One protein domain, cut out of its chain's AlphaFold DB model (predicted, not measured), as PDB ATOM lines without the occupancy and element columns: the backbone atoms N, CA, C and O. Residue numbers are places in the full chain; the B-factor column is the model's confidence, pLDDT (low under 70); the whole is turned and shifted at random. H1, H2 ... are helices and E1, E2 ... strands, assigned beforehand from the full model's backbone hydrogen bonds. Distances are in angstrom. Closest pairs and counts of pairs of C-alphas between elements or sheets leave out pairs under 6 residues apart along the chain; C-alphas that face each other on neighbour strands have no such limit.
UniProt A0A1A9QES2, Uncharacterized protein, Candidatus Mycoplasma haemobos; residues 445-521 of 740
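What this domain is: This is residues 445 to 521 of the 740 residues of an uncharacterized protein of Candidatus Mycoplasma haemobos (UniProt A0A1A9QES2). A three-stranded antiparallel sheet, E4-E5-E6, forms a wall with one face bare; over its other face lie H1 toward one end and, toward the other, E1 of a small antiparallel sheet, E1-E2-E3. H2 lies between H1 and the small sheet, and H3 grazes the wall. The 77 printed residues hold, in order, E1 H1 H2 E2 E3 H3 E4 E5 E6, a mixed class; the whole is compact, radius of gyration of the C-alphas 12.0 A, spanning 34 by 24 by 20 A.

How they stand to each other: E4, residues 493 to 497, E5, 502 to 509, and E6, 514 to 520, make a meander, each strand the antiparallel neighbour of the one before. Within hydrogen-bond range are N 495 and O 504, 2.9 A, and N 507 and O 516, 2.9 A. H1, residues 457 to 461, is on this sheet, over E4, at a height of 7.7 A; their closest C-alphas, Pro 457 and Phe 496, are 5.6 A apart. H3, residues 484 to 490, only grazes it with residues 487 to 490; the closest C-alphas of H3 and E5, Leu 490 and Tyr 508, are 5.0 A apart. E1, residues 445 to 447, comes nearest E6 at the C-alphas of Phe 447 and Gly 518, 6.3 A. E2, residues 470 to 473, pairs with E1 through N 446 and O 471, 2.8 A, and forms a hairpin with E3, residues 479 to 481, through N 472 and O 480, 2.8 A. H2, residues 463 to 469, only grazes this sheet with residues 466 to 469. H1 and H2 only just touch, only at the corner, with 3 pairs of C-alphas within 8 A, the closest Met 460 and Leu 466, 4.9 A. O i to N i+4 pairs within range are 0 of 1 in H1, 1 of 3 in H2 and 0 of 3 in H3; O i to N i+3 pairs, 2 of 2, 3 of 4 and 3 of 4.

Where its parts are: E1 begins at C-alpha 445 (22.683, 21.040, 111.051). E4 measures 13.6 A, E5 21.7 A and E6 19.8 A, ending at C-alpha 520 (16.525, 6.819, 118.181).

The domain as a whole: The farthest C-alphas, Asn 474 and Val 499, are 34.9 A apart. The printed part has no cut and no long link; residue 477 of the model is under pLDDT 70.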
ATOM      1  N   ILE A 445      22.140  22.387 111.122       87.81
ATOM      2  CA  ILE A 445      22.683  21.040 111.051       87.81
ATOM      3  C   ILE A 445      21.620  20.049 111.521       87.81
ATOM      4  O   ILE A 445      21.106  20.129 112.634       87.81
ATOM      5  N   GLU A 446      21.288  19.103 110.653       89.88
ATOM      6  CA  GLU A 446      20.335  18.033 110.912       89.88
ATOM      7  C   GLU A 446      21.081  16.713 111.115       89.88
ATOM      8  O   GLU A 446      21.852  16.286 110.251       89.88
ATOM      9  N   PHE A 447      20.807  16.038 112.231       92.12
ATOM     10  CA  PHE A 447      21.095  14.618 112.391       92.12
ATOM     11  C   PHE A 447      19.924  13.797 111.836       92.12
ATOM     12  O   PHE A 447      18.826  13.783 112.392       92.12
ATOM     13  N   SER A 448      20.140  13.129 110.706       89.94
ATOM     14  CA  SER A 448      19.141  12.273 110.085       89.94
ATOM     15  C   SER A 448      19.116  10.909 110.752       89.94
ATOM     16  O   SER A 448      20.106  10.185 110.754       89.94
ATOM     17  N   THR A 449      17.938  10.515 111.224       88.94
ATOM     18  CA  THR A 449      17.724   9.189 111.810       88.94
ATOM     19  C   THR A 449      17.405   8.109 110.773       88.94
ATOM     20  O   THR A 449      17.260   6.931 111.095       88.94
ATOM     21  N   SER A 450      17.304   8.494 109.496       85.00
ATOM     22  CA  SER A 450      16.986   7.575 108.408       85.00
ATOM     23  C   SER A 450      18.134   6.592 108.188       85.00
ATOM     24  O   SER A 450      19.277   7.007 108.007       85.00
ATOM     25  N   LYS A 451      17.816   5.292 108.127       87.38
ATOM     26  CA  LYS A 451      18.764   4.179 107.928       87.38
ATOM     27  C   LYS A 451      19.678   3.865 109.122       87.38
ATOM     28  O   LYS A 451      20.623   3.091 108.958       87.38
ATOM     29  N   LEU A 452      19.440   4.458 110.298       90.12
ATOM     30  CA  LEU A 452      20.144   4.077 111.534       90.12
ATOM     31  C   LEU A 452      19.688   2.716 112.076       90.12
ATOM     32  O   LEU A 452      20.457   2.050 112.759       90.12
ATOM     33  N   ASP A 453      18.487   2.271 111.708       89.38
ATOM     34  CA  ASP A 453      17.941   0.937 111.995       89.38
ATOM     35  C   ASP A 453      18.847  -0.212 111.518       89.38
ATOM     36  O   ASP A 453      18.804  -1.311 112.063       89.38
ATOM     37  N   ALA A 454      19.717   0.042 110.535       87.94
ATOM     38  CA  ALA A 454      20.667  -0.933 110.009       87.94
ATOM     39  C   ALA A 454      21.980  -1.076 110.814       87.94
ATOM     40  O   ALA A 454      22.788  -1.942 110.469       87.94
ATOM     41  N   TYR A 455      22.212  -0.264 111.849       91.31
ATOM     42  CA  TYR A 455      23.464  -0.226 112.621       91.31
ATOM     43  C   TYR A 455      23.222  -0.502 114.107       91.31
ATOM     44  O   TYR A 455      22.131  -0.240 114.613       91.31
ATOM     45  N   TYR A 456      24.245  -0.982 114.817       92.31
ATOM     46  CA  TYR A 456      24.250  -0.942 116.284       92.31
ATOM     47  C   TYR A 456      24.553   0.479 116.783       92.31
ATOM     48  O   TYR A 456      25.371   1.166 116.161       92.31
ATOM     49  N   PRO A 457      23.946   0.936 117.894       94.69
ATOM     50  CA  PRO A 457      24.249   2.236 118.496       94.69
ATOM     51  C   PRO A 457      25.750   2.519 118.679       94.69
ATOM     52  O   PRO A 457      26.220   3.586 118.285       94.69
ATOM     53  N   SER A 458      26.535   1.557 119.172       94.06
ATOM     54  CA  SER A 458      27.981   1.712 119.381       94.06
ATOM     55  C   SER A 458      28.791   1.850 118.089       94.06
ATOM     56  O   SER A 458      29.887   2.409 118.112       94.06
ATOM     57  N   GLU A 459      28.255   1.444 116.930       93.00
ATOM     58  CA  GLU A 459      28.904   1.717 115.642       93.00
ATOM     59  C   GLU A 459      28.973   3.220 115.342       93.00
ATOM     60  O   GLU A 459      29.797   3.632 114.530       93.00
ATOM     61  N   MET A 460      28.151   4.050 115.995       93.81
ATOM     62  CA  MET A 460      28.208   5.509 115.861       93.81
ATOM     63  C   MET A 460      29.378   6.147 116.621       93.81
ATOM     64  O   MET A 460      29.658   7.323 116.412       93.81
ATOM     65  N   LEU A 461      30.117   5.386 117.438       91.38
ATOM     66  CA  LEU A 461      31.398   5.837 118.001       91.38
ATOM     67  C   LEU A 461      32.476   6.005 116.914       91.38
ATOM     68  O   LEU A 461      33.448   6.738 117.101       91.38
ATOM     69  N   ASP A 462      32.309   5.339 115.768       90.00
ATOM     70  CA  ASP A 462      33.129   5.551 114.581       90.00
ATOM     71  C   ASP A 462      32.716   6.864 113.890       90.00
ATOM     72  O   ASP A 462      31.614   6.984 113.341       90.00
ATOM     73  N   LYS A 463      33.632   7.844 113.880       88.00
ATOM     74  CA  LYS A 463      33.414   9.157 113.253       88.00
ATOM     75  C   LYS A 463      32.990   9.051 111.788       88.00
ATOM     76  O   LYS A 463      32.110   9.805 111.370       88.00
ATOM     77  N   ASP A 464      33.552   8.125 111.014       88.38
ATOM     78  CA  ASP A 464      33.249   7.991 109.586       88.38
ATOM     79  C   ASP A 464      31.840   7.433 109.349       88.38
ATOM     80  O   ASP A 464      31.197   7.756 108.341       88.38
ATOM     81  N   LYS A 465      31.331   6.605 110.270       90.25
ATOM     82  CA  LYS A 465      29.938   6.133 110.239       90.25
ATOM     83  C   LYS A 465      28.985   7.232 110.685       90.25
ATOM     84  O   LYS A 465      28.060   7.548 109.937       90.25
ATOM     85  N   LEU A 466      29.254   7.852 111.832       91.12
ATOM     86  CA  LEU A 466      28.442   8.925 112.408       91.12
ATOM     87  C   LEU A 466      28.244  10.091 111.431       91.12
ATOM     88  O   LEU A 466      27.126  10.569 111.232       91.12
ATOM     89  N   LYS A 467      29.315  10.505 110.748       90.31
ATOM     90  CA  LYS A 467      29.302  11.607 109.776       90.31
ATOM     91  C   LYS A 467      28.246  11.446 108.682       90.31
ATOM     92  O   LYS A 467      27.711  12.442 108.203       90.31
ATOM     93  N   LYS A 468      27.932  10.212 108.269       90.50
ATOM     94  CA  LYS A 468      26.968   9.932 107.186       90.50
ATOM     95  C   LYS A 468      25.544  10.365 107.525       90.50
ATOM     96  O   LYS A 468      24.741  10.526 106.610       90.50
ATOM     97  N   PHE A 469      25.249  10.526 108.810       92.19
ATOM     98  CA  PHE A 469      23.934  10.899 109.314       92.19
ATOM     99  C   PHE A 469      23.810  12.394 109.574       92.19
ATOM    100  O   PHE A 469      22.706  12.887 109.763       92.19
ATOM    101  N   PHE A 470      24.910  13.139 109.523       91.12
ATOM    102  CA  PHE A 470      24.875  14.583 109.651       91.12
ATOM    103  C   PHE A 470      24.749  15.261 108.287       91.12
ATOM    104  O   PHE A 470      25.481  14.963 107.335       91.12
ATOM    105  N   PHE A 471      23.853  16.242 108.217       88.25
ATOM    106  CA  PHE A 471      23.615  17.044 107.028       88.25
ATOM    107  C   PHE A 471      23.518  18.527 107.369       88.25
ATOM    108  O   PHE A 471      22.886  18.927 108.339       88.25
ATOM    109  N   ILE A 472      24.079  19.359 106.501       83.75
ATOM    110  CA  ILE A 472      23.751  20.777 106.428       83.75
ATOM    111  C   ILE A 472      22.448  20.899 105.631       83.75
ATOM    112  O   ILE A 472      22.373  20.428 104.492       83.75
ATOM    113  N   THR A 473      21.423  21.530 106.206       83.50
ATOM    114  CA  THR A 473      20.105  21.677 105.574       83.50
ATOM    115  C   THR A 473      19.590  23.114 105.599       83.50
ATOM    116  O   THR A 473      19.973  23.935 106.431       83.50
ATOM    117  N   ASN A 474      18.678  23.418 104.674       79.31
ATOM    118  CA  ASN A 474      17.866  24.633 104.677       79.31
ATOM    119  C   ASN A 474      16.547  24.485 105.474       79.31
ATOM    120  O   ASN A 474      15.757  25.424 105.509       79.31
ATOM    121  N   GLY A 475      16.288  23.322 106.088       73.00
ATOM    122  CA  GLY A 475      15.064  23.027 106.847       73.00
ATOM    123  C   GLY A 475      13.831  22.688 106.008       73.00
ATOM    124  O   GLY A 475      12.736  22.575 106.551       73.00
ATOM    125  N   LYS A 476      14.003  22.516 104.695       72.56
ATOM    126  CA  LYS A 476      12.987  21.990 103.780       72.56
ATOM    127  C   LYS A 476      13.497  20.679 103.179       72.56
ATOM    128  O   LYS A 476      13.697  19.704 103.895       72.56
ATOM    129  N   ASN A 477      13.771  20.660 101.875       68.50
ATOM    130  CA  ASN A 477      14.082  19.426 101.147       68.50
ATOM    131  C   ASN A 477      15.557  19.320 100.739       68.50
ATOM    132  O   ASN A 477      15.956  18.314 100.156       68.50
ATOM    133  N   LYS A 478      16.373  20.352 100.991       71.44
ATOM    134  CA  LYS A 478      17.770  20.358 100.549       71.44
ATOM    135  C   LYS A 478      18.694  19.981 101.689       71.44
ATOM    136  O   LYS A 478      18.687  20.623 102.741       71.44
ATOM    137  N   LYS A 479      19.501  18.951 101.446       77.19
ATOM    138  CA  LYS A 479      20.484  18.415 102.385       77.19
ATOM    139  C   LYS A 479      21.813  18.236 101.665       77.19
ATOM    140  O   LYS A 479      21.845  17.762 100.531       77.19
ATOM    141  N   SER A 480      22.896  18.616 102.324       76.88
ATOM    142  CA  SER A 480      24.262  18.351 101.884       76.88
ATOM    143  C   SER A 480      25.033  17.682 103.011       76.88
ATOM    144  O   SER A 480      24.877  18.056 104.167       76.88
ATOM    145  N   ASN A 481      25.899  16.727 102.680       81.12
ATOM    146  CA  ASN A 481      26.753  16.073 103.672       81.12
ATOM    147  C   ASN A 481      27.705  17.084 104.324       81.12
ATOM    148  O   ASN A 481      28.152  18.027 103.661       81.12
ATOM    149  N   ILE A 482      28.048  16.844 105.588       79.19
ATOM    150  CA  ILE A 482      28.981  17.689 106.342       79.19
ATOM    151  C   ILE A 482      30.445  17.342 105.990       79.19
ATOM    152  O   ILE A 482      30.780  16.158 105.899       79.19
ATOM    153  N   PRO A 483      31.330  18.334 105.769       73.62
ATOM    154  CA  PRO A 483      32.785  18.138 105.672       73.62
ATOM    155  C   PRO A 483      33.429  17.642 106.980       73.62
ATOM    156  O   PRO A 483      32.920  17.919 108.060       73.62
ATOM    157  N   ASP A 484      34.584  16.970 106.903       74.19
ATOM    158  CA  ASP A 484      35.302  16.457 108.092       74.19
ATOM    159  C   ASP A 484      35.631  17.557 109.108       74.19
ATOM    160  O   ASP A 484      35.345  17.431 110.293       74.19
ATOM    161  N   GLU A 485      36.118  18.692 108.609       70.31
ATOM    162  CA  GLU A 485      36.510  19.872 109.391       70.31
ATOM    163  C   GLU A 485      35.357  20.492 110.201       70.31
ATOM    164  O   GLU A 485      35.588  21.267 111.131       70.31
ATOM    165  N   ILE A 486      34.109  20.204 109.819       73.50
ATOM    166  CA  ILE A 486      32.913  20.727 110.481       73.50
ATOM    167  C   ILE A 486      32.381  19.746 111.527       73.50
ATOM    168  O   ILE A 486      31.869  20.195 112.549       73.50
ATOM    169  N   LEU A 487      32.537  18.433 111.318       81.94
ATOM    170  CA  LEU A 487      32.099  17.417 112.282       81.94
ATOM    171  C   LEU A 487      32.764  17.625 113.651       81.94
ATOM    172  O   LEU A 487      32.105  17.520 114.679       81.94
ATOM    173  N   ASP A 488      34.044  18.001 113.662       79.88
ATOM    174  CA  ASP A 488      34.793  18.260 114.898       79.88
ATOM    175  C   ASP A 488      34.276  19.478 115.682       79.88
ATOM    176  O   ASP A 488      34.458  19.555 116.894       79.88
ATOM    177  N   LYS A 489      33.602  20.422 115.015       81.38
ATOM    178  CA  LYS A 489      33.041  21.626 115.654       81.38
ATOM    179  C   LYS A 489      31.699  21.380 116.338       81.38
ATOM    180  O   LYS A 489      31.241  22.245 117.075       81.38
ATOM    181  N   LEU A 490      31.068  20.239 116.072       83.19
ATOM    182  CA  LEU A 490      29.745  19.911 116.597       83.19
ATOM    183  C   LEU A 490      29.752  19.500 118.077       83.19
ATOM    184  O   LEU A 490      28.673  19.383 118.645       83.19
ATOM    185  N   ASP A 491      30.922  19.256 118.684       85.44
ATOM    186  CA  ASP A 491      31.061  18.692 120.044       85.44
ATOM    187  C   ASP A 491      30.081  17.527 120.282       85.44
ATOM    188  O   ASP A 491      29.250  17.551 121.191       85.44
ATOM    189  N   VAL A 492      30.107  16.535 119.382       91.12
ATOM    190  CA  VAL A 492      29.126  15.446 119.414       91.12
ATOM    191  C   VAL A 492      29.356  14.566 120.638       91.12
ATOM    192  O   VAL A 492      30.445  14.028 120.836       91.12
ATOM    193  N   ARG A 493      28.296  14.370 121.419       93.12
ATOM    194  CA  ARG A 493      28.229  13.442 122.547       93.12
ATOM    195  C   ARG A 493      27.187  12.380 122.258       93.12
ATOM    196  O   ARG A 493      26.086  12.689 121.803       93.12
ATOM    197  N   LEU A 494      27.559  11.136 122.513       93.94
ATOM    198  CA  LEU A 494      26.739   9.972 122.223       93.94
ATOM    199  C   LEU A 494      26.414   9.278 123.540       93.94
ATOM    200  O   LEU A 494      27.333   8.886 124.249       93.94
ATOM    201  N   ASP A 495      25.127   9.111 123.828       93.56
ATOM    202  CA  ASP A 495      24.646   8.179 124.845       93.56
ATOM    203  C   ASP A 495      24.038   6.985 124.096       93.56
ATOM    204  O   ASP A 495      23.142   7.170 123.267       93.56
ATOM    205  N   PHE A 496      24.523   5.767 124.331       94.88
ATOM    206  CA  PHE A 496      24.125   4.603 123.536       94.88
ATOM    207  C   PHE A 496      23.849   3.357 124.388       94.88
ATOM    208  O   PHE A 496      24.420   3.156 125.458       94.88
ATOM    209  N   ASP A 497      22.961   2.498 123.889       94.06
ATOM    210  CA  ASP A 497      22.626   1.206 124.485       94.06
ATOM    211  C   ASP A 497      22.364   0.175 123.383       94.06
ATOM    212  O   ASP A 497      21.285   0.147 122.785       94.06
ATOM    213  N   ASP A 498      23.349  -0.690 123.126       91.69
ATOM    214  CA  ASP A 498      23.243  -1.743 122.109       91.69
ATOM    215  C   ASP A 498      22.263  -2.861 122.502       91.69
ATOM    216  O   ASP A 498      21.770  -3.593 121.642       91.69
ATOM    217  N   VAL A 499      21.956  -3.010 123.793       89.50
ATOM    218  CA  VAL A 499      21.013  -4.017 124.304       89.50
ATOM    219  C   VAL A 499      19.572  -3.570 124.080       89.50
ATOM    220  O   VAL A 499      18.685  -4.394 123.861       89.50
ATOM    221  N   ARG A 500      19.316  -2.262 124.139       90.44
ATOM    222  CA  ARG A 500      17.988  -1.685 123.891       90.44
ATOM    223  C   ARG A 500      17.831  -1.092 122.493       90.44
ATOM    224  O   ARG A 500      16.712  -0.746 122.130       90.44
ATOM    225  N   GLY A 501      18.913  -0.982 121.721       91.75
ATOM    226  CA  GLY A 501      18.898  -0.380 120.385       91.75
ATOM    227  C   GLY A 501      18.633   1.125 120.444       91.75
ATOM    228  O   GLY A 501      17.919   1.663 119.593       91.75
ATOM    229  N   ILE A 502      19.156   1.789 121.480       95.31
ATOM    230  CA  ILE A 502      18.919   3.207 121.761       95.31
ATOM    231  C   ILE A 502      20.185   4.015 121.495       95.31
ATOM    232  O   ILE A 502      21.277   3.635 121.907       95.31
ATOM    233  N   LEU A 503      20.013   5.163 120.849       96.19
ATOM    234  CA  LEU A 503      21.051   6.159 120.638       96.19
ATOM    235  C   LEU A 503      20.470   7.554 120.883       96.19
ATOM    236  O   LEU A 503      19.483   7.936 120.253       96.19
ATOM    237  N   SER A 504      21.107   8.325 121.758       95.31
ATOM    238  CA  SER A 504      20.963   9.777 121.825       95.31
ATOM    239  C   SER A 504      22.243  10.431 121.319       95.31
ATOM    240  O   SER A 504      23.344  10.140 121.784       95.31
ATOM    241  N   VAL A 505      22.088  11.319 120.342       95.25
ATOM    242  CA  VAL A 505      23.160  12.122 119.761       95.25
ATOM    243  C   VAL A 505      22.920  13.569 120.140       95.25
ATOM    244  O   VAL A 505      22.035  14.223 119.588       95.25
ATOM    245  N   LYS A 506      23.723  14.081 121.068       94.62
ATOM    246  CA  LYS A 506      23.715  15.486 121.478       94.62
ATOM    247  C   LYS A 506      24.833  16.214 120.753       94.62
ATOM    248  O   LYS A 506      25.963  15.738 120.724       94.62
ATOM    249  N   TYR A 507      24.529  17.356 120.157       93.31
ATOM    250  CA  TYR A 507      25.514  18.148 119.430       93.31
ATOM    251  C   TYR A 507      25.174  19.633 119.489       93.31
ATOM    252  O   TYR A 507      24.012  20.024 119.597       93.31
ATOM    253  N   TYR A 508      26.196  20.473 119.395       86.62
ATOM    254  CA  TYR A 508      26.043  21.915 119.304       86.62
ATOM    255  C   TYR A 508      25.916  22.331 117.834       86.62
ATOM    256  O   TYR A 508      26.868  22.257 117.053       86.62
ATOM    257  N   ASP A 509      24.719  22.769 117.442       84.56
ATOM    258  CA  ASP A 509      24.485  23.367 116.133       84.56
ATOM    259  C   ASP A 509      24.960  24.822 116.144       84.56
ATOM    260  O   ASP A 509      24.199  25.758 116.410       84.56
ATOM    261  N   PHE A 510      26.236  25.011 115.824       77.69
ATOM    262  CA  PHE A 510      26.872  26.326 115.765       77.69
ATOM    263  C   PHE A 510      26.266  27.262 114.702       77.69
ATOM    264  O   PHE A 510      26.549  28.457 114.726       77.69
ATOM    265  N   LEU A 511      25.444  26.763 113.765       71.56
ATOM    266  CA  LEU A 511      24.744  27.615 112.794       71.56
ATOM    267  C   LEU A 511      23.500  28.276 113.391       71.56
ATOM    268  O   LEU A 511      23.090  29.339 112.926       71.56
ATOM    269  N   ARG A 512      22.902  27.651 114.409       74.00
ATOM    270  CA  ARG A 512      21.764  28.191 115.166       74.00
ATOM    271  C   ARG A 512      22.133  28.695 116.555       74.00
ATOM    272  O   ARG A 512      21.276  29.291 117.196       74.00
ATOM    273  N   ASP A 513      23.365  28.451 116.996       73.44
ATOM    274  CA  ASP A 513      23.817  28.684 118.370       73.44
ATOM    275  C   ASP A 513      22.925  27.958 119.398       73.44
ATOM    276  O   ASP A 513      22.465  28.524 120.388       73.44
ATOM    277  N   LEU A 514      22.607  26.686 119.119       85.88
ATOM    278  CA  LEU A 514      21.698  25.877 119.936       85.88
ATOM    279  C   LEU A 514      22.204  24.441 120.098       85.88
ATOM    280  O   LEU A 514      22.665  23.810 119.148       85.88
ATOM    281  N   ASN A 515      22.030  23.892 121.300       88.06
ATOM    282  CA  ASN A 515      22.212  22.463 121.538       88.06
ATOM    283  C   ASN A 515      21.032  21.689 120.945       88.06
ATOM    284  O   ASN A 515      19.873  21.984 121.239       88.06
ATOM    285  N   SER A 516      21.348  20.704 120.115       91.25
ATOM    286  CA  SER A 516      20.396  19.821 119.452       91.25
ATOM    287  C   SER A 516      20.578  18.389 119.943       91.25
ATOM    288  O   SER A 516      21.681  17.973 120.299       91.25
ATOM    289  N   GLU A 517      19.485  17.632 119.958       92.00
ATOM    290  CA  GLU A 517      19.477  16.226 120.353       92.00
ATOM    291  C   GLU A 517      18.667  15.411 119.342       92.00
ATOM    292  O   GLU A 517      17.526  15.748 119.021       92.00
ATOM    293  N   GLY A 518      19.273  14.345 118.826       89.38
ATOM    294  CA  GLY A 518      18.603  13.323 118.034       89.38
ATOM    295  C   GLY A 518      18.474  12.042 118.847       89.38
ATOM    296  O   GLY A 518      19.482  11.511 119.296       89.38
ATOM    297  N   TYR A 519      17.254  11.535 119.015       91.62
ATOM    298  CA  TYR A 519      16.989  10.295 119.744       91.62
ATOM    299  C   TYR A 519      16.419   9.220 118.819       91.62
ATOM    300  O   TYR A 519      15.505   9.483 118.032       91.62
ATOM    301  N   VAL A 520      16.940   8.002 118.941       92.19
ATOM    302  CA  VAL A 520      16.525   6.819 118.181       92.19
ATOM    303  C   VAL A 520      16.432   5.634 119.131       92.19
ATOM    304  O   VAL A 520      17.288   5.470 119.992       92.19
ATOM    305  N   ASN A 521      15.398   4.807 118.988       92.56
ATOM    306  CA  ASN A 521      15.143   3.648 119.856       92.56
ATOM    307  C   ASN A 521      14.828   2.351 119.094       92.56
ATOM    308  O   ASN A 521      14.308   1.404 119.675       92.56
TER     309      ASN A 521